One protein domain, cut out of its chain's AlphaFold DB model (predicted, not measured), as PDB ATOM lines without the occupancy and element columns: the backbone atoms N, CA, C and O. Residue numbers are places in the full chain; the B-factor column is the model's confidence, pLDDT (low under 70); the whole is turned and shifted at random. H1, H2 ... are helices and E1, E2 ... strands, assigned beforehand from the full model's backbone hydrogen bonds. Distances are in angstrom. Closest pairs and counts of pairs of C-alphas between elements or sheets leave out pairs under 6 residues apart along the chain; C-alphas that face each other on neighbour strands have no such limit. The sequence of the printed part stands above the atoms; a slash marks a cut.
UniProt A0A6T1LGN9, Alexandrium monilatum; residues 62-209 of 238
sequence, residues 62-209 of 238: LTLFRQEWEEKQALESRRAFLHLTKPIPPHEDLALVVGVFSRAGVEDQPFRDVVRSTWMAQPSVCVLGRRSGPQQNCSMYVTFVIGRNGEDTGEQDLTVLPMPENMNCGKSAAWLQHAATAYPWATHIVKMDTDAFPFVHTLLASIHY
ATOM      1  N   LEU A  62      62.369  22.732  43.037       95.31
ATOM      2  CA  LEU A  62      62.464  22.203  41.675       95.31
ATOM      3  C   LEU A  62      63.134  20.820  41.621       95.31
ATOM      4  O   LEU A  62      62.731  19.975  40.826       95.31
ATOM      5  N   THR A  63      64.142  20.583  42.464       96.69
ATOM      6  CA  THR A  63      64.839  19.293  42.563       96.69
ATOM      7  C   THR A  63      63.888  18.174  42.989       96.69
ATOM      8  O   THR A  63      63.845  17.128  42.344       96.69
ATOM      9  N   LEU A  64      63.085  18.416  44.032       95.06
ATOM     10  CA  LEU A  64      62.105  17.454  44.542       95.06
ATOM     11  C   LEU A  64      60.980  17.226  43.532       95.06
ATOM     12  O   LEU A  64      60.610  16.085  43.276       95.06
ATOM     13  N   PHE A  65      60.493  18.300  42.904       95.69
ATOM     14  CA  PHE A  65      59.489  18.217  41.845       95.69
ATOM     15  C   PHE A  65      59.971  17.346  40.680       95.69
ATOM     16  O   PHE A  65      59.268  16.444  40.232       95.69
ATOM     17  N   ARG A  66      61.204  17.571  40.213       97.38
ATOM     18  CA  ARG A  66      61.823  16.760  39.158       97.38
ATOM     19  C   ARG A  66      61.908  15.291  39.558       97.38
ATOM     20  O   ARG A  66      61.458  14.443  38.792       97.38
ATOM     21  N   GLN A  67      62.446  15.010  40.744       96.94
ATOM     22  CA  GLN A  67      62.595  13.646  41.240       96.94
ATOM     23  C   GLN A  67      61.241  12.926  41.301       96.94
ATOM     24  O   GLN A  67      61.112  11.814  40.797       96.94
ATOM     25  N   GLU A  68      60.211  13.573  41.850       95.75
ATOM     26  CA  GLU A  68      58.881  12.978  41.971       95.75
ATOM     27  C   GLU A  68      58.256  12.673  40.595       95.75
ATOM     28  O   GLU A  68      57.652  11.615  40.407       95.75
ATOM     29  N   TRP A  69      58.425  13.555  39.604       96.44
ATOM     30  CA  TRP A  69      57.924  13.327  38.241       96.44
ATOM     31  C   TRP A  69      58.668  12.198  37.534       96.44
ATOM     32  O   TRP A  69      58.042  11.371  36.869       96.44
ATOM     33  N   GLU A  70      59.988  12.130  37.688       96.12
ATOM     34  CA  GLU A  70      60.810  11.051  37.135       96.12
ATOM     35  C   GLU A  70      60.460   9.699  37.775       96.12
ATOM     36  O   GLU A  70      60.314   8.699  37.069       96.12
ATOM     37  N   GLU A  71      60.235   9.660  39.090       95.25
ATOM     38  CA  GLU A  71      59.799   8.457  39.806       95.25
ATOM     39  C   GLU A  71      58.403   7.995  39.371       95.25
ATOM     40  O   GLU A  71      58.200   6.798  39.129       95.25
ATOM     41  N   LYS A  72      57.444   8.921  39.214       93.50
ATOM     42  CA  LYS A  72      56.098   8.619  38.699       93.50
ATOM     43  C   LYS A  72      56.143   8.125  37.256       93.50
ATOM     44  O   LYS A  72      55.515   7.112  36.952       93.50
ATOM     45  N   GLN A  73      56.944   8.757  36.398       92.88
ATOM     46  CA  GLN A  73      57.166   8.305  35.024       92.88
ATOM     47  C   GLN A  73      57.795   6.909  34.993       92.88
ATOM     48  O   GLN A  73      57.350   6.047  34.240       92.88
ATOM     49  N   ALA A  74      58.797   6.646  35.833       91.69
ATOM     50  CA  ALA A  74      59.415   5.330  35.949       91.69
ATOM     51  C   ALA A  74      58.438   4.281  36.503       91.69
ATOM     52  O   ALA A  74      58.475   3.118  36.096       91.69
ATOM     53  N   LEU A  75      57.562   4.651  37.441       89.75
ATOM     54  CA  LEU A  75      56.499   3.780  37.936       89.75
ATOM     55  C   LEU A  75      55.497   3.447  36.830       89.75
ATOM     56  O   LEU A  75      55.161   2.273  36.673       89.75
ATOM     57  N   GLU A  76      55.050   4.442  36.065       85.62
ATOM     58  CA  GLU A  76      54.179   4.232  34.913       85.62
ATOM     59  C   GLU A  76      54.856   3.283  33.922       85.62
ATOM     60  O   GLU A  76      54.348   2.183  33.725       85.62
ATOM     61  N   SER A  77      56.069   3.596  33.452       85.12
ATOM     62  CA  SER A  77      56.859   2.743  32.549       85.12
ATOM     63  C   SER A  77      57.029   1.298  33.050       85.12
ATOM     64  O   SER A  77      57.032   0.363  32.249       85.12
ATOM     65  N   ARG A  78      57.148   1.086  34.372       84.94
ATOM     66  CA  ARG A  78      57.264  -0.247  34.999       84.94
ATOM     67  C   ARG A  78      55.946  -0.998  35.117       84.94
ATOM     68  O   ARG A  78      55.976  -2.228  35.140       84.94
ATOM     69  N   ARG A  79      54.792  -0.324  35.151       77.88
ATOM     70  CA  ARG A  79      53.452  -0.954  35.138       77.88
ATOM     71  C   ARG A  79      53.113  -1.571  33.766       77.88
ATOM     72  O   ARG A  79      51.951  -1.692  33.393       77.88
ATOM     73  N   ALA A  80      54.139  -2.047  33.058       53.38
ATOM     74  CA  ALA A  80      54.217  -2.628  31.723       53.38
ATOM     75  C   ALA A  80      53.293  -3.829  31.437       53.38
ATOM     76  O   ALA A  80      53.376  -4.409  30.356       53.38
ATOM     77  N   PHE A  81      52.359  -4.160  32.331       54.91
ATOM     78  CA  PHE A  81      51.226  -5.032  32.022       54.91
ATOM     79  C   PHE A  81      50.328  -4.455  30.901       54.91
ATOM     80  O   PHE A  81      49.543  -5.189  30.313       54.91
ATOM     81  N   LEU A  82      50.477  -3.167  30.551       55.28
ATOM     82  CA  LEU A  82      49.717  -2.489  29.488       55.28
ATOM     83  C   LEU A  82      50.518  -2.125  28.217       55.28
ATOM     84  O   LEU A  82      50.000  -1.398  27.380       55.28
ATOM     85  N   HIS A  83      51.742  -2.634  28.013       57.53
ATOM     86  CA  HIS A  83      52.552  -2.347  26.807       57.53
ATOM     87  C   HIS A  83      52.673  -0.847  26.456       57.53
ATOM     88  O   HIS A  83      52.401  -0.443  25.331       57.53
ATOM     89  N   LEU A  84      53.148  -0.024  27.390       57.03
ATOM     90  CA  LEU A  84      53.285   1.435  27.216       57.03
ATOM     91  C   LEU A  84      54.304   1.858  26.138       57.03
ATOM     92  O   LEU A  84      54.360   3.009  25.727       57.03
ATOM     93  N   THR A  85      55.132   0.922  25.667       56.66
ATOM     94  CA  THR A  85      56.022   1.127  24.513       56.66
ATOM     95  C   THR A  85      55.305   0.969  23.178       56.66
ATOM     96  O   THR A  85      55.834   1.373  22.143       56.66
ATOM     97  N   LYS A  86      54.114   0.365  23.176       59.94
ATOM     98  CA  LYS A  86      53.245   0.357  22.010       59.94
ATOM     99  C   LYS A  86      52.424   1.645  22.066       59.94
ATOM    100  O   LYS A  86      51.873   1.946  23.125       59.94
ATOM    101  N   PRO A  87      52.333   2.398  20.956       62.19
ATOM    102  CA  PRO A  87      51.382   3.492  20.862       62.19
ATOM    103  C   PRO A  87      50.024   2.974  21.319       62.19
ATOM    104  O   PRO A  87      49.616   1.885  20.892       62.19
ATOM    105  N   ILE A  88      49.336   3.722  22.184       66.00
ATOM    106  CA  ILE A  88      47.909   3.474  22.380       66.00
ATOM    107  C   ILE A  88      47.328   3.592  20.976       66.00
ATOM    108  O   ILE A  88      47.552   4.641  20.353       66.00
ATOM    109  N   PRO A  89      46.708   2.527  20.428       66.75
ATOM    110  CA  PRO A  89      46.174   2.591  19.084       66.75
ATOM    111  C   PRO A  89      45.278   3.825  19.050       66.75
ATOM    112  O   PRO A  89      44.423   3.945  19.932       66.75
ATOM    113  N   PRO A  90      45.544   4.788  18.147       64.94
ATOM    114  CA  PRO A  90      44.770   6.007  18.110       64.94
ATOM    115  C   PRO A  90      43.320   5.582  17.937       64.94
ATOM    116  O   PRO A  90      42.950   5.000  16.919       64.94
ATOM    117  N   HIS A  91      42.523   5.793  18.977       73.19
ATOM    118  CA  HIS A  91      41.091   5.647  18.848       73.19
ATOM    119  C   HIS A  91      40.680   6.762  17.897       73.19
ATOM    120  O   HIS A  91      40.854   7.934  18.225       73.19
ATOM    121  N   GLU A  92      40.207   6.391  16.706       77.69
ATOM    122  CA  GLU A  92      39.839   7.349  15.652       77.69
ATOM    123  C   GLU A  92      38.824   8.388  16.159       77.69
ATOM    124  O   GLU A  92      38.804   9.523  15.688       77.69
ATOM    125  N   ASP A  93      38.073   8.022  17.201       84.88
ATOM    126  CA  ASP A  93      37.039   8.832  17.831       84.88
ATOM    127  C   ASP A  93      37.481   9.530  19.133       84.88
ATOM    128  O   ASP A  93      36.650  10.154  19.790       84.88
ATOM    129  N   LEU A  94      38.750   9.427  19.559       89.25
ATOM    130  CA  LEU A  94      39.227  10.038  20.807       89.25
ATOM    131  C   LEU A  94      40.273  11.126  20.556       89.25
ATOM    132  O   LEU A  94      41.411  10.870  20.165       89.25
ATOM    133  N   ALA A  95      39.891  12.346  20.915       92.62
ATOM    134  CA  ALA A  95      40.735  13.528  20.889       92.62
ATOM    135  C   ALA A  95      40.583  14.294  22.206       92.62
ATOM    136  O   ALA A  95      39.585  14.992  22.413       92.62
ATOM    137  N   LEU A  96      41.545  14.132  23.112       94.69
ATOM    138  CA  LEU A  96      41.562  14.760  24.430       94.69
ATOM    139  C   LEU A  96      42.442  16.011  24.405       94.69
ATOM    140  O   LEU A  96      43.649  15.895  24.220       94.69
ATOM    141  N   VAL A  97      41.872  17.195  24.626       96.06
ATOM    142  CA  VAL A  97      42.634  18.446  24.758       96.06
ATOM    143  C   VAL A  97      42.835  18.780  26.234       96.06
ATOM    144  O   VAL A  97      41.870  18.928  26.980       96.06
ATOM    145  N   VAL A  98      44.087  18.918  26.660       97.19
ATOM    146  CA  VAL A  98      44.481  19.166  28.049       97.19
ATOM    147  C   VAL A  98      45.177  20.515  28.159       97.19
ATOM    148  O   VAL A  98      46.204  20.753  27.524       97.19
ATOM    149  N   GLY A  99      44.630  21.382  29.004       97.19
ATOM    150  CA  GLY A  99      45.266  22.631  29.402       97.19
ATOM    151  C   GLY A  99      45.960  22.470  30.745       97.19
ATOM    152  O   GLY A  99      45.281  22.304  31.758       97.19
ATOM    153  N   VAL A 100      47.291  22.539  30.751       97.12
ATOM    154  CA  VAL A 100      48.128  22.466  31.955       97.12
ATOM    155  C   VAL A 100      48.333  23.872  32.505       97.12
ATOM    156  O   VAL A 100      48.989  24.708  31.890       97.12
ATOM    157  N   PHE A 101      47.739  24.176  33.648       96.19
ATOM    158  CA  PHE A 101      47.731  25.518  34.205       96.19
ATOM    159  C   PHE A 101      49.092  25.832  34.807       96.19
ATOM    160  O   PHE A 101      49.482  25.261  35.824       96.19
ATOM    161  N   SER A 102      49.792  26.759  34.163       95.50
ATOM    162  CA  SER A 102      51.126  27.239  34.525       95.50
ATOM    163  C   SER A 102      51.079  28.757  34.700       95.50
ATOM    164  O   SER A 102      50.120  29.408  34.277       95.50
ATOM    165  N   ARG A 103      52.085  29.346  35.344       93.62
ATOM    166  CA  ARG A 103      52.205  30.803  35.469       93.62
ATOM    167  C   ARG A 103      53.017  31.370  34.311       93.62
ATOM    168  O   ARG A 103      54.039  30.810  33.904       93.62
ATOM    169  N   ALA A 104      52.604  32.531  33.811       89.94
ATOM    170  CA  ALA A 104      53.456  33.333  32.951       89.94
ATOM    171  C   ALA A 104      54.766  33.698  33.679       89.94
ATOM    172  O   ALA A 104      54.743  34.166  34.816       89.94
ATOM    173  N   GLY A 105      55.909  33.533  33.007       88.75
ATOM    174  CA  GLY A 105      57.210  33.975  33.514       88.75
ATOM    175  C   GLY A 105      58.302  32.909  33.478       88.75
ATOM    176  O   GLY A 105      58.055  31.728  33.225       88.75
ATOM    177  N   VAL A 106      59.528  33.370  33.732       90.38
ATOM    178  CA  VAL A 106      60.752  32.551  33.731       90.38
ATOM    179  C   VAL A 106      60.851  31.623  34.939       90.38
ATOM    180  O   VAL A 106      61.518  30.601  34.861       90.38
ATOM    181  N   GLU A 107      60.167  31.939  36.041       91.62
ATOM    182  CA  GLU A 107      60.196  31.128  37.267       91.62
ATOM    183  C   GLU A 107      59.489  29.780  37.109       91.62
ATOM    184  O   GLU A 107      59.873  28.800  37.738       91.62
ATOM    185  N   ASP A 108      58.448  29.730  36.278       93.81
ATOM    186  CA  ASP A 108      57.636  28.528  36.063       93.81
ATOM    187  C   ASP A 108      58.188  27.662  34.915       93.81
ATOM    188  O   ASP A 108      57.835  26.491  34.781       93.81
ATOM    189  N   GLN A 109      59.096  28.222  34.105       95.44
ATOM    190  CA  GLN A 109      59.725  27.535  32.975       95.44
ATOM    191  C   GLN A 109      60.382  26.202  33.376       95.44
ATOM    192  O   GLN A 109      60.107  25.208  32.703       95.44
ATOM    193  N   PRO A 110      61.166  26.106  34.469       97.12
ATOM    194  CA  PRO A 110      61.808  24.846  34.828       97.12
ATOM    195  C   PRO A 110      60.812  23.740  35.211       97.12
ATOM    196  O   PRO A 110      61.092  22.564  34.984       97.12
ATOM    197  N   PHE A 111      59.645  24.097  35.758       96.94
ATOM    198  CA  PHE A 111      58.575  23.142  36.063       96.94
ATOM    199  C   PHE A 111      57.903  22.648  34.780       96.94
ATOM    200  O   PHE A 111      57.709  21.443  34.611       96.94
ATOM    201  N   ARG A 112      57.632  23.557  33.830       96.88
ATOM    202  CA  ARG A 112      57.164  23.177  32.489       96.88
ATOM    203  C   ARG A 112      58.154  22.250  31.791       96.88
ATOM    204  O   ARG A 112      57.731  21.272  31.188       96.88
ATOM    205  N   ASP A 113      59.455  22.505  31.911       97.69
ATOM    206  CA  ASP A 113      60.492  21.655  31.318       97.69
ATOM    207  C   ASP A 113      60.488  20.234  31.896       97.69
ATOM    208  O   ASP A 113      60.616  19.276  31.137       97.69
ATOM    209  N   VAL A 114      60.271  20.074  33.209       98.00
ATOM    210  CA  VAL A 114      60.088  18.750  33.835       98.00
ATOM    211  C   VAL A 114      58.848  18.051  33.279       98.00
ATOM    212  O   VAL A 114      58.904  16.873  32.922       98.00
ATOM    213  N   VAL A 115      57.729  18.767  33.170       97.69
ATOM    214  CA  VAL A 115      56.485  18.221  32.613       97.69
ATOM    215  C   VAL A 115      56.677  17.792  31.148       97.69
ATOM    216  O   VAL A 115      56.307  16.672  30.791       97.69
ATOM    217  N   ARG A 116      57.346  18.620  30.331       97.50
ATOM    218  CA  ARG A 116      57.727  18.320  28.937       97.50
ATOM    219  C   ARG A 116      58.583  17.063  28.831       97.50
ATOM    220  O   ARG A 116      58.340  16.246  27.953       97.50
ATOM    221  N   SER A 117      59.581  16.911  29.705       97.38
ATOM    222  CA  SER A 117      60.539  15.800  29.646       97.38
ATOM    223  C   SER A 117      60.032  14.496  30.263       97.38
ATOM    224  O   SER A 117      60.758  13.506  30.245       97.38
ATOM    225  N   THR A 118      58.831  14.486  30.844       96.56
ATOM    226  CA  THR A 118      58.257  13.310  31.514       96.56
ATOM    227  C   THR A 118      56.969  12.872  30.832       96.56
ATOM    228  O   THR A 118      57.025  12.354  29.718       96.56
ATOM    229  N   TRP A 119      55.804  13.074  31.448       95.19
ATOM    230  CA  TRP A 119      54.562  12.492  30.947       95.19
ATOM    231  C   TRP A 119      54.126  13.086  29.601       95.19
ATOM    232  O   TRP A 119      53.516  12.381  28.800       95.19
ATOM    233  N   MET A 120      54.493  14.338  29.292       95.75
ATOM    234  CA  MET A 120      54.225  14.916  27.969       95.75
ATOM    235  C   MET A 120      55.083  14.308  26.851       95.75
ATOM    236  O   MET A 120      54.724  14.447  25.685       95.75
ATOM    237  N   ALA A 121      56.191  13.639  27.181       95.06
ATOM    238  CA  ALA A 121      57.048  12.956  26.211       95.06
ATOM    239  C   ALA A 121      56.571  11.528  25.887       95.06
ATOM    240  O   ALA A 121      57.236  10.809  25.136       95.06
ATOM    241  N   GLN A 122      55.448  11.087  26.462       91.56
ATOM    242  CA  GLN A 122      54.911   9.754  26.211       91.56
ATOM    243  C   GLN A 122      54.337   9.620  24.790       91.56
ATOM    244  O   GLN A 122      53.831  10.593  24.223       91.56
ATOM    245  N   PRO A 123      54.362   8.406  24.203       89.56
ATOM    246  CA  PRO A 123      53.662   8.132  22.953       89.56
ATOM    247  C   PRO A 123      52.184   8.535  23.028       89.56
ATOM    248  O   PRO A 123      51.553   8.447  24.078       89.56
ATOM    249  N   SER A 124      51.620   8.957  21.897       89.56
ATOM    250  CA  SER A 124      50.225   9.411  21.779       89.56
ATOM    251  C   SER A 124      49.885  10.740  22.472       89.56
ATOM    252  O   SER A 124      48.741  11.197  22.343       89.56
ATOM    253  N   VAL A 125      50.857  11.384  23.134       93.31
ATOM    254  CA  VAL A 125      50.766  12.759  23.640       93.31
ATOM    255  C   VAL A 125      51.443  13.709  22.659       93.31
ATOM    256  O   VAL A 125      52.602  13.532  22.292       93.31
ATOM    257  N   CYS A 126      50.712  14.730  22.225       94.69
ATOM    258  CA  CYS A 126      51.181  15.681  21.231       94.69
ATOM    259  C   CYS A 126      51.024  17.106  21.740       94.69
ATOM    260  O   CYS A 126      50.045  17.461  22.396       94.69
ATOM    261  N   VAL A 127      52.005  17.947  21.427       95.62
ATOM    262  CA  VAL A 127      51.942  19.366  21.762       95.62
ATOM    263  C   VAL A 127      50.879  20.029  20.893       95.62
ATOM    264  O   VAL A 127      50.921  19.967  19.660       95.62
ATOM    265  N   LEU A 128      49.930  20.689  21.546       93.69
ATOM    266  CA  LEU A 128      48.905  21.497  20.910       93.69
ATOM    267  C   LEU A 128      49.539  22.826  20.484       93.69
ATOM    268  O   LEU A 128      49.532  23.812  21.213       93.69
ATOM    269  N   GLY A 129      50.176  22.790  19.314       85.19
ATOM    270  CA  GLY A 129      50.862  23.932  18.726       85.19
ATOM    271  C   GLY A 129      49.929  24.941  18.053       85.19
ATOM    272  O   GLY A 129      48.710  24.797  18.034       85.19
ATOM    273  N   ARG A 130      50.524  25.916  17.349       73.81
ATOM    274  CA  ARG A 130      49.793  26.848  16.459       73.81
ATOM    275  C   ARG A 130      49.076  26.157  15.291       73.81
ATOM    276  O   ARG A 130      48.256  26.781  14.623       73.81
ATOM    277  N   ARG A 131      49.423  24.901  14.989       67.62
ATOM    278  CA  ARG A 131      48.773  24.117  13.934       67.62
ATOM    279  C   ARG A 131      47.462  23.546  14.464       67.62
ATOM    280  O   ARG A 131      47.456  22.719  15.367       67.62
ATOM    281  N   SER A 132      46.370  23.988  13.860       67.06
ATOM    282  CA  SER A 132      45.005  23.626  14.218       67.06
ATOM    283  C   SER A 132      44.629  22.284  13.591       67.06
ATOM    284  O   SER A 132      44.365  22.210  12.393       67.06
ATOM    285  N   GLY A 133      44.588  21.220  14.393       87.38
ATOM    286  CA  GLY A 133      43.914  19.988  13.996       87.38
ATOM    287  C   GLY A 133      44.443  18.716  14.652       87.38
ATOM    288  O   GLY A 133      45.537  18.717  15.223       87.38
ATOM    289  N   PRO A 134      43.669  17.625  14.536       90.56
ATOM    290  CA  PRO A 134      44.102  16.313  14.976       90.56
ATOM    291  C   PRO A 134      45.310  15.846  14.154       90.56
ATOM    292  O   PRO A 134      45.389  16.042  12.939       90.56
ATOM    293  N   GLN A 135      46.268  15.235  14.839       90.69
ATOM    294  CA  GLN A 135      47.483  14.668  14.274       90.69
ATOM    295  C   GLN A 135      47.386  13.140  14.287       90.69
ATOM    296  O   GLN A 135      46.756  12.544  15.161       90.69
ATOM    297  N   GLN A 136      48.020  12.491  13.310       88.00
ATOM    298  CA  GLN A 136      48.081  11.031  13.285       88.00
ATOM    299  C   GLN A 136      48.853  10.519  14.503       88.00
ATOM    300  O   GLN A 136      49.870  11.099  14.878       88.00
ATOM    301  N   ASN A 137      48.389   9.410  15.079       88.38
ATOM    302  CA  ASN A 137      48.977   8.778  16.264       88.38
ATOM    303  C   ASN A 137      48.933   9.633  17.542       88.38
ATOM    304  O   ASN A 137      49.673   9.343  18.475       88.38
ATOM    305  N   CYS A 138      48.071  10.650  17.604       91.75
ATOM    306  CA  CYS A 138      47.870  11.484  18.786       91.75
ATOM    307  C   CYS A 138      46.445  11.307  19.319       91.75
ATOM    308  O   CYS A 138      45.477  11.544  18.595       91.75
ATOM    309  N   SER A 139      46.318  10.948  20.596       92.25
ATOM    310  CA  SER A 139      45.022  10.870  21.296       92.25
ATOM    311  C   SER A 139      44.893  11.923  22.395       92.25
ATOM    312  O   SER A 139      43.778  12.317  22.734       92.25
ATOM    313  N   MET A 140      46.018  12.415  22.921       94.00
ATOM    314  CA  MET A 140      46.069  13.507  23.886       94.00
ATOM    315  C   MET A 140      46.847  14.686  23.297       94.00
ATOM    316  O   MET A 140      47.946  14.521  22.776       94.00
ATOM    317  N   TYR A 141      46.280  15.881  23.405       96.12
ATOM    318  CA  TYR A 141      46.838  17.128  22.905       96.12
ATOM    319  C   TYR A 141      46.999  18.090  24.065       96.12
ATOM    320  O   TYR A 141      46.027  18.401  24.748       96.12
ATOM    321  N   VAL A 142      48.217  18.554  24.302       96.94
ATOM    322  CA  VAL A 142      48.562  19.256  25.536       96.94
ATOM    323  C   VAL A 142      49.111  20.636  25.228       96.94
ATOM    324  O   VAL A 142      49.968  20.795  24.361       96.94
ATOM    325  N   THR A 143      48.649  21.629  25.975       97.44
ATOM    326  CA  THR A 143      49.207  22.982  25.997       97.44
ATOM    327  C   THR A 143      49.322  23.451  27.437       97.44
ATOM    328  O   THR A 143      48.480  23.110  28.271       97.44
ATOM    329  N   PHE A 144      50.329  24.257  27.744       97.25
ATOM    330  CA  PHE A 144      50.317  25.023  28.979       97.25
ATOM    331  C   PHE A 144      49.445  26.261  28.809       97.25
ATOM    332  O   PHE A 144      49.536  26.983  27.820       97.25
ATOM    333  N   VAL A 145      48.614  26.531  29.804       96.38
ATOM    334  CA  VAL A 145      47.680  27.650  29.799       96.38
ATOM    335  C   VAL A 145      48.210  28.724  30.730       96.38
ATOM    336  O   VAL A 145      48.360  28.490  31.933       96.38
ATOM    337  N   ILE A 146      48.442  29.914  30.184       96.38
ATOM    338  CA  ILE A 146      48.867  31.100  30.931       96.38
ATOM    339  C   ILE A 146      47.893  32.257  30.681       96.38
ATOM    340  O   ILE A 146      47.245  32.323  29.636       96.38
ATOM    341  N   GLY A 147      47.759  33.160  31.647       95.00
ATOM    342  CA  GLY A 147      47.040  34.419  31.473       95.00
ATOM    343  C   GLY A 147      48.020  35.532  31.123       95.00
ATOM    344  O   GLY A 147      48.972  35.786  31.857       95.00
ATOM    345  N   ARG A 148      47.804  36.218  30.003       92.56
ATOM    346  CA  ARG A 148      48.547  37.436  29.664       92.56
ATOM    347  C   ARG A 148      47.648  38.359  28.852       92.56
ATOM    348  O   ARG A 148      46.811  37.895  28.086       92.56
ATOM    349  N   ASN A 149      47.829  39.672  28.971       87.06
ATOM    350  CA  ASN A 149      47.012  40.670  28.267       87.06
ATOM    351  C   ASN A 149      47.341  40.765  26.755       87.06
ATOM    352  O   ASN A 149      47.589  41.850  26.241       87.06
ATOM    353  N   GLY A 150      47.345  39.635  26.037       74.44
ATOM    354  CA  GLY A 150      47.440  39.567  24.574       74.44
ATOM    355  C   GLY A 150      48.850  39.528  23.978       74.44
ATOM    356  O   GLY A 150      48.981  39.592  22.759       74.44
ATOM    357  N   GLU A 151      49.903  39.417  24.787       83.56
ATOM    358  CA  GLU A 151      51.272  39.303  24.271       83.56
ATOM    359  C   GLU A 151      51.595  37.859  23.865       83.56
ATOM    360  O   GLU A 151      51.493  36.933  24.677       83.56
ATOM    361  N   ASP A 152      52.027  37.685  22.616       83.31
ATOM    362  CA  ASP A 152      52.580  36.427  22.118       83.31
ATOM    363  C   ASP A 152      53.909  36.126  22.827       83.31
ATOM    364  O   ASP A 152      54.789  36.981  22.928       83.31
ATOM    365  N   THR A 153      54.058  34.903  23.326       86.12
ATOM    366  CA  THR A 153      55.296  34.441  23.965       86.12
ATOM    367  C   THR A 153      56.301  33.893  22.956       86.12
ATOM    368  O   THR A 153      57.474  33.744  23.286       86.12
ATOM    369  N   GLY A 154      55.853  33.549  21.744       89.31
ATOM    370  CA  GLY A 154      56.645  32.803  20.764       89.31
ATOM    371  C   GLY A 154      56.822  31.314  21.095       89.31
ATOM    372  O   GLY A 154      57.298  30.562  20.243       89.31
ATOM    373  N   GLU A 155      56.412  30.857  22.281       91.81
ATOM    374  CA  GLU A 155      56.447  29.443  22.661       91.81
ATOM    375  C   GLU A 155      55.295  28.691  21.985       91.81
ATOM    376  O   GLU A 155      54.145  29.129  21.991       91.81
ATOM    377  N   GLN A 156      55.602  27.553  21.360       91.88
ATOM    378  CA  GLN A 156      54.617  26.822  20.559       91.88
ATOM    379  C   GLN A 156      53.610  26.053  21.407       91.88
ATOM    380  O   GLN A 156      52.519  25.785  20.925       91.88
ATOM    381  N   ASP A 157      53.964  25.690  22.634       94.62
ATOM    382  CA  ASP A 157      53.152  24.871  23.529       94.62
ATOM    383  C   ASP A 157      52.381  25.696  24.567       94.62
ATOM    384  O   ASP A 157      51.772  25.124  25.473       94.62
ATOM    385  N   LEU A 158      52.365  27.025  24.424       95.25
ATOM    386  CA  LEU A 158      51.609  27.930  25.282       95.25
ATOM    387  C   LEU A 158      50.309  28.386  24.615       95.25
ATOM    388  O   LEU A 158      50.309  28.956  23.526       95.25
ATOM    389  N   THR A 159      49.207  28.234  25.339       95.00
ATOM    390  CA  THR A 159      47.952  28.924  25.062       95.00
ATOM    391  C   THR A 159      47.840  30.124  25.985       95.00
ATOM    392  O   THR A 159      47.731  29.995  27.208       95.00
ATOM    393  N   VAL A 160      47.858  31.308  25.380       95.25
ATOM    394  CA  VAL A 160      47.738  32.581  26.087       95.25
ATOM    395  C   VAL A 160      46.274  32.999  26.126       95.25
ATOM    396  O   VAL A 160      45.674  33.310  25.098       95.25
ATOM    397  N   LEU A 161      45.692  33.019  27.321       94.88
ATOM    398  CA  LEU A 161      44.347  33.543  27.530       94.88
ATOM    399  C   LEU A 161      44.407  35.069  27.674       94.88
ATOM    400  O   LEU A 161      45.262  35.546  28.424       94.88
ATOM    401  N   PRO A 162      43.501  35.832  27.023       94.12
ATOM    402  CA  PRO A 162      43.480  37.297  27.045       94.12
ATOM    403  C   PRO A 162      42.913  37.826  28.371       94.12
ATOM    404  O   PRO A 162      41.872  38.478  28.422       94.12
ATOM    405  N   MET A 163      43.577  37.485  29.467       93.94
ATOM    406  CA  MET A 163      43.204  37.855  30.823       93.94
ATOM    407  C   MET A 163      44.460  38.014  31.688       93.94
ATOM    408  O   MET A 163      45.483  37.395  31.387       93.94
ATOM    409  N   PRO A 164      44.397  38.783  32.788       94.00
ATOM    410  CA  PRO A 164      45.487  38.831  33.755       94.00
ATOM    411  C   PRO A 164      45.814  37.437  34.303       94.00
ATOM    412  O   PRO A 164      44.903  36.648  34.575       94.00
ATOM    413  N   GLU A 165      47.103  37.141  34.489       92.38
ATOM    414  CA  GLU A 165      47.552  35.881  35.092       92.38
ATOM    415  C   GLU A 165      46.896  35.684  36.463       92.38
ATOM    416  O   GLU A 165      46.946  36.558  37.330       92.38
ATOM    417  N   ASN A 166      46.255  34.533  36.649       88.50
ATOM    418  CA  ASN A 166      45.609  34.154  37.897       88.50
ATOM    419  C   ASN A 166      45.443  32.635  37.946       88.50
ATOM    420  O   ASN A 166      45.155  32.014  36.930       88.50
ATOM    421  N   MET A 167      45.556  32.039  39.129       82.31
ATOM    422  CA  MET A 167      45.299  30.602  39.300       82.31
ATOM    423  C   MET A 167      43.899  30.308  39.859       82.31
ATOM    424  O   MET A 167      43.362  29.237  39.611       82.31
ATOM    425  N   ASN A 168      43.270  31.280  40.535       81.69
ATOM    426  CA  ASN A 168      42.021  31.071  41.284       81.69
ATOM    427  C   ASN A 168      40.821  31.888  40.766       81.69
ATOM    428  O   ASN A 168      39.721  31.760  41.295       81.69
ATOM    429  N   CYS A 169      40.997  32.741  39.752       80.69
ATOM    430  CA  CYS A 169      40.021  33.775  39.386       80.69
ATOM    431  C   CYS A 169      39.535  33.636  37.935       80.69
ATOM    432  O   CYS A 169      39.661  34.550  37.121       80.69
ATOM    433  N   GLY A 170      38.947  32.484  37.606       90.06
ATOM    434  CA  GLY A 170      38.235  32.292  36.339       90.06
ATOM    435  C   GLY A 170      39.081  31.783  35.171       90.06
ATOM    436  O   GLY A 170      38.512  31.523  34.111       90.06
ATOM    437  N   LYS A 171      40.391  31.549  35.351       93.38
ATOM    438  CA  LYS A 171      41.245  30.928  34.319       93.38
ATOM    439  C   LYS A 171      40.686  29.590  33.822       93.38
ATOM    440  O   LYS A 171      40.701  29.346  32.622       93.38
ATOM    441  N   SER A 172      40.091  28.779  34.706       94.25
ATOM    442  CA  SER A 172      39.395  27.532  34.338       94.25
ATOM    443  C   SER A 172      38.245  27.777  33.363       94.25
ATOM    444  O   SER A 172      38.170  27.131  32.323       94.25
ATOM    445  N   ALA A 173      37.378  28.751  33.652       93.81
ATOM    446  CA  ALA A 173      36.258  29.090  32.777       93.81
ATOM    447  C   ALA A 173      36.741  29.649  31.427       93.81
ATOM    448  O   ALA A 173      36.249  29.233  30.378       93.81
ATOM    449  N   ALA A 174      37.739  30.536  31.450       94.44
ATOM    450  CA  ALA A 174      38.329  31.115  30.248       94.44
ATOM    451  C   ALA A 174      39.011  30.054  29.366       94.44
ATOM    452  O   ALA A 174      38.807  30.053  28.154       94.44
ATOM    453  N   TRP A 175      39.757  29.119  29.966       95.06
ATOM    454  CA  TRP A 175      40.354  27.981  29.263       95.06
ATOM    455  C   TRP A 175      39.294  27.114  28.595       95.06
ATOM    456  O   TRP A 175      39.380  26.866  27.397       95.06
ATOM    457  N   LEU A 176      38.274  26.686  29.344       95.12
ATOM    458  CA  LEU A 176      37.232  25.808  28.813       95.12
ATOM    459  C   LEU A 176      36.468  26.470  27.661       95.12
ATOM    460  O   LEU A 176      36.218  25.832  26.640       95.12
ATOM    461  N   GLN A 177      36.145  27.759  27.788       94.62
ATOM    462  CA  GLN A 177      35.501  28.521  26.718       94.62
ATOM    463  C   GLN A 177      36.404  28.656  25.483       94.62
ATOM    464  O   GLN A 177      35.937  28.471  24.354       94.62
ATOM    465  N   HIS A 178      37.687  28.969  25.691       94.75
ATOM    466  CA  HIS A 178      38.671  29.070  24.618       94.75
ATOM    467  C   HIS A 178      38.818  27.734  23.888       94.75
ATOM    468  O   HIS A 178      38.606  27.675  22.679       94.75
ATOM    469  N   ALA A 179      39.102  26.657  24.620       95.25
ATOM    470  CA  ALA A 179      39.342  25.333  24.065       95.25
ATOM    471  C   ALA A 179      38.128  24.795  23.295       95.25
ATOM    472  O   ALA A 179      38.289  24.274  22.195       95.25
ATOM    473  N   ALA A 180      36.908  24.996  23.811       93.75
ATOM    474  CA  ALA A 180      35.681  24.571  23.134       93.75
ATOM    475  C   ALA A 180      35.464  25.276  21.785       93.75
ATOM    476  O   ALA A 180      34.843  24.717  20.886       93.75
ATOM    477  N   THR A 181      35.977  26.499  21.639       93.56
ATOM    478  CA  THR A 181      35.858  27.277  20.399       93.56
ATOM    479  C   THR A 181      37.028  27.008  19.451       93.56
ATOM    480  O   THR A 181      36.830  26.882  18.245       93.56
ATOM    481  N   ALA A 182      38.249  26.924  19.984       93.56
ATOM    482  CA  ALA A 182      39.481  26.774  19.212       93.56
ATOM    483  C   ALA A 182      39.709  25.340  18.708       93.56
ATOM    484  O   ALA A 182      40.328  25.146  17.659       93.56
ATOM    485  N   TYR A 183      39.195  24.337  19.425       94.00
ATOM    486  CA  TYR A 183      39.416  22.922  19.129       94.00
ATOM    487  C   TYR A 183      38.085  22.172  18.970       94.00
ATOM    488  O   TYR A 183      37.798  21.253  19.735       94.00
ATOM    489  N   PRO A 184      37.259  22.507  17.959       93.25
ATOM    490  CA  PRO A 184      35.949  21.874  17.759       93.25
ATOM    491  C   PRO A 184      36.030  20.382  17.391       93.25
ATOM    492  O   PRO A 184      35.016  19.695  17.379       93.25
ATOM    493  N   TRP A 185      37.225  19.883  17.063       92.56
ATOM    494  CA  TRP A 185      37.511  18.465  16.828       92.56
ATOM    495  C   TRP A 185      37.810  17.694  18.123       92.56
ATOM    496  O   TRP A 185      37.892  16.468  18.091       92.56
ATOM    497  N   ALA A 186      38.005  18.384  19.251       93.62
ATOM    498  CA  ALA A 186      38.240  17.739  20.531       93.62
ATOM    499  C   ALA A 186      36.957  17.059  21.018       93.62
ATOM    500  O   ALA A 186      35.891  17.667  21.089       93.62
ATOM    501  N   THR A 187      37.082  15.800  21.409       92.69
ATOM    502  CA  THR A 187      35.994  15.036  22.040       92.69
ATOM    503  C   THR A 187      35.834  15.395  23.516       92.69
ATOM    504  O   THR A 187      34.728  15.400  24.051       92.69
ATOM    505  N   HIS A 188      36.949  15.735  24.165       92.88
ATOM    506  CA  HIS A 188      37.032  16.013  25.590       92.88
ATOM    507  C   HIS A 188      37.994  17.171  25.832       92.88
ATOM    508  O   HIS A 188      39.039  17.266  25.181       92.88
ATOM    509  N   ILE A 189      37.661  18.023  26.800       94.75
ATOM    510  CA  ILE A 189      38.514  19.130  27.237       94.75
ATOM    511  C   ILE A 189      38.765  18.980  28.732       94.75
ATOM    512  O   ILE A 189      37.828  18.826  29.518       94.75
ATOM    513  N   VAL A 190      40.037  19.041  29.114       95.69
ATOM    514  CA  VAL A 190      40.510  18.860  30.486       95.69
ATOM    515  C   VAL A 190      41.303  20.081  30.933       95.69
ATOM    516  O   VAL A 190      42.089  20.662  30.180       95.69
ATOM    517  N   LYS A 191      41.094  20.458  32.193       95.06
ATOM    518  CA  LYS A 191      41.983  21.331  32.962       95.06
ATOM    519  C   LYS A 191      42.840  20.449  33.857       95.06
ATOM    520  O   LYS A 191      42.317  19.544  34.504       95.06
ATOM    521  N   MET A 192      44.133  20.727  33.899       95.62
ATOM    522  CA  MET A 192      45.078  20.040  34.768       95.62
ATOM    523  C   MET A 192      46.029  21.059  35.380       95.62
ATOM    524  O   MET A 192      46.402  22.020  34.716       95.62
ATOM    525  N   ASP A 193      46.411  20.871  36.633       94.06
ATOM    526  CA  ASP A 193      47.402  21.725  37.284       94.06
ATOM    527  C   ASP A 193      48.824  21.229  36.959       94.06
ATOM    528  O   ASP A 193      49.024  20.055  36.640       94.06
ATOM    529  N   THR A 194      49.824  22.119  36.979       94.69
ATOM    530  CA  THR A 194      51.227  21.752  36.663       94.69
ATOM    531  C   THR A 194      51.791  20.699  37.626       94.69
ATOM    532  O   THR A 194      52.679  19.937  37.252       94.69
ATOM    533  N   ASP A 195      51.255  20.622  38.843       92.88
ATOM    534  CA  ASP A 195      51.622  19.671  39.894       92.88
ATOM    535  C   ASP A 195      50.791  18.370  39.886       92.88
ATOM    536  O   ASP A 195      50.910  17.531  40.784       92.88
ATOM    537  N   ALA A 196      49.995  18.143  38.842       94.12
ATOM    538  CA  ALA A 196      49.318  16.875  38.615       94.12
ATOM    539  C   ALA A 196      50.094  15.999  37.617       94.12
ATOM    540  O   ALA A 196      50.539  16.453  36.561       94.12
ATOM    541  N   PHE A 197      50.222  14.708  37.936       94.94
ATOM    542  CA  PHE A 197      50.824  13.710  37.050       94.94
ATOM    543  C   PHE A 197      49.728  12.795  36.482       94.94
ATOM    544  O   PHE A 197      49.156  12.000  37.239       94.94
ATOM    545  N   PRO A 198      49.402  12.877  35.180       93.69
ATOM    546  CA  PRO A 198      48.437  11.976  34.573       93.69
ATOM    547  C   PRO A 198      49.092  10.623  34.275       93.69
ATOM    548  O   PRO A 198      50.096  10.551  33.577       93.69
ATOM    549  N   PHE A 199      48.480   9.532  34.736       91.44
ATOM    550  CA  PHE A 199      48.784   8.198  34.211       91.44
ATOM    551  C   PHE A 199      48.110   8.056  32.840       91.44
ATOM    552  O   PHE A 199      46.971   7.587  32.755       91.44
ATOM    553  N   VAL A 200      48.768   8.550  31.785       90.44
ATOM    554  CA  VAL A 200      48.204   8.798  30.444       90.44
ATOM    555  C   VAL A 200      47.491   7.568  29.893       90.44
ATOM    556  O   VAL A 200      46.352   7.667  29.435       90.44
ATOM    557  N   HIS A 201      48.110   6.391  29.991       86.00
ATOM    558  CA  HIS A 201      47.517   5.159  29.469       86.00
ATOM    559  C   HIS A 201      46.259   4.741  30.226       86.00
ATOM    560  O   HIS A 201      45.266   4.346  29.615       86.00
ATOM    561  N   THR A 202      46.278   4.845  31.557       86.50
ATOM    562  CA  THR A 202      45.100   4.559  32.384       86.50
ATOM    563  C   THR A 202      43.989   5.564  32.104       86.50
ATOM    564  O   THR A 202      42.835   5.167  31.959       86.50
ATOM    565  N   LEU A 203      44.334   6.846  31.975       88.56
ATOM    566  CA  LEU A 203      43.387   7.913  31.681       88.56
ATOM    567  C   LEU A 203      42.698   7.683  30.332       88.56
ATOM    568  O   LEU A 203      41.472   7.604  30.291       88.56
ATOM    569  N   LEU A 204      43.464   7.511  29.252       87.06
ATOM    570  CA  LEU A 204      42.913   7.313  27.909       87.06
ATOM    571  C   LEU A 204      42.091   6.023  27.803       87.06
ATOM    572  O   LEU A 204      41.011   6.048  27.215       87.06
ATOM    573  N   ALA A 205      42.538   4.930  28.431       84.25
ATOM    574  CA  ALA A 205      41.744   3.709  28.511       84.25
ATOM    575  C   ALA A 205      40.422   3.956  29.251       84.25
ATOM    576  O   ALA A 205      39.371   3.534  28.782       84.25
ATOM    577  N   SER A 206      40.456   4.669  30.382       84.00
ATOM    578  CA  SER A 206      39.272   4.896  31.215       84.00
ATOM    579  C   SER A 206      38.215   5.774  30.546       84.00
ATOM    580  O   SER A 206      37.034   5.456  30.652       84.00
ATOM    581  N   ILE A 207      38.614   6.819  29.807       84.50
ATOM    582  CA  ILE A 207      37.683   7.725  29.110       84.50
ATOM    583  C   ILE A 207      36.790   6.947  28.139       84.50
ATOM    584  O   ILE A 207      35.606   7.243  28.032       84.50
ATOM    585  N   HIS A 208      37.324   5.907  27.498       73.12
ATOM    586  CA  HIS A 208      36.552   5.067  26.585       73.12
ATOM    587  C   HIS A 208      35.466   4.235  27.289       73.12
ATOM    588  O   HIS A 208      34.439   3.927  26.691       73.12
ATOM    589  N   TYR A 209      35.677   3.875  28.559       75.44
ATOM    590  CA  TYR A 209      34.740   3.051  29.327       75.44
ATOM    591  C   TYR A 209      33.683   3.855  30.078       75.44
ATOM    592  O   TYR A 209      32.721   3.259  30.567       75.44
TER     593      TYR A 209
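This is residues 62 to 209 of the 238 residues of a protein of Alexandrium monilatum (UniProt A0A6T1LGN9). Five parallel strands make a strongly twisted sheet at the core, with H3 packed on it and H4 grazing it. H2 also grazes the sheet, and H1 packs side by side with H2 through residues 62 to 69, without being on the sheet itself. The printed part has 148 residues, with four named helices and five named strands in the order H1 E1 H2 E2 E3 E4 H3 E5 H4, and its class is mixed, helices and strands. The sheet is branched at E3, which is the neighbour of E1, E2 and E4, while E5 is a neighbour of E1. The whole is compact and rounded, with a radius of gyration of the C-alphas of 15.2 A and spans of 46 by 38 by 25 A.

H1, residues 62 to 78, touches H2, residues 109 to 117, with its residues 62 to 69 alone; the closest C-alphas, those of Arg 66 and Val 114, are 5.9 A apart. The two run the same way at a shallow tilt of 12 degrees. E1, residues 96 to 101, has E3, residues 140 to 148, on one side, with N 98 and O 141 within hydrogen-bond range at 2.8 A. On the other side of E1 is E5, residues 188 to 193, with N 97 and O 188 at 2.9 A. The pairing of E3 is staggered: on the side away from E1, E2, residues 125 to 127, is beside its residues 140 to 142, with N 126 and O 140 at 2.8 A. On that same side E4, residues 158 to 162, is beside residues 143 to 148, with N 159 and O 144 at 2.8 A. H2 only grazes the sheet with its residues 112 to 116. H3, residues 171 to 182, is on the sheet; its closest C-alphas to E5 are those of Ser 172 and Lys 191, 6.9 A apart. H4, residues 200 to 209, only grazes the sheet with its residues 200 to 207. H3 and H4 are apart. In H1, H2 and H3 each O i to N i+4 pair is within hydrogen-bond range; in H4 it is 4 of 6.

H1 begins at C-alpha 62, (62.464, 22.203, 41.675), and is 24.0 A long from first to last C-alpha. E1 is 15.8 A long, H2 12.2 A and E2 7.0 A. E3, the longest strand, covers 24.7 A from C-alpha 140 at (46.069, 13.507, 23.886). E4 is 12.5 A long, H3 15.8 A and E5 16.6 A. H4 covers 14.7 A and ends at C-alpha 209, (34.740, 3.051, 29.327).

The two C-alphas farthest apart are those of Phe 81 and Asn 149, at 46.0 A. The printed part has no cut. The links H1 to E1 and E2 to E3 are long, with 17 and 12 residues. The mean pLDDT of the printed part is 89.0; residues 80 to 90 and 131 to 132 are under 70.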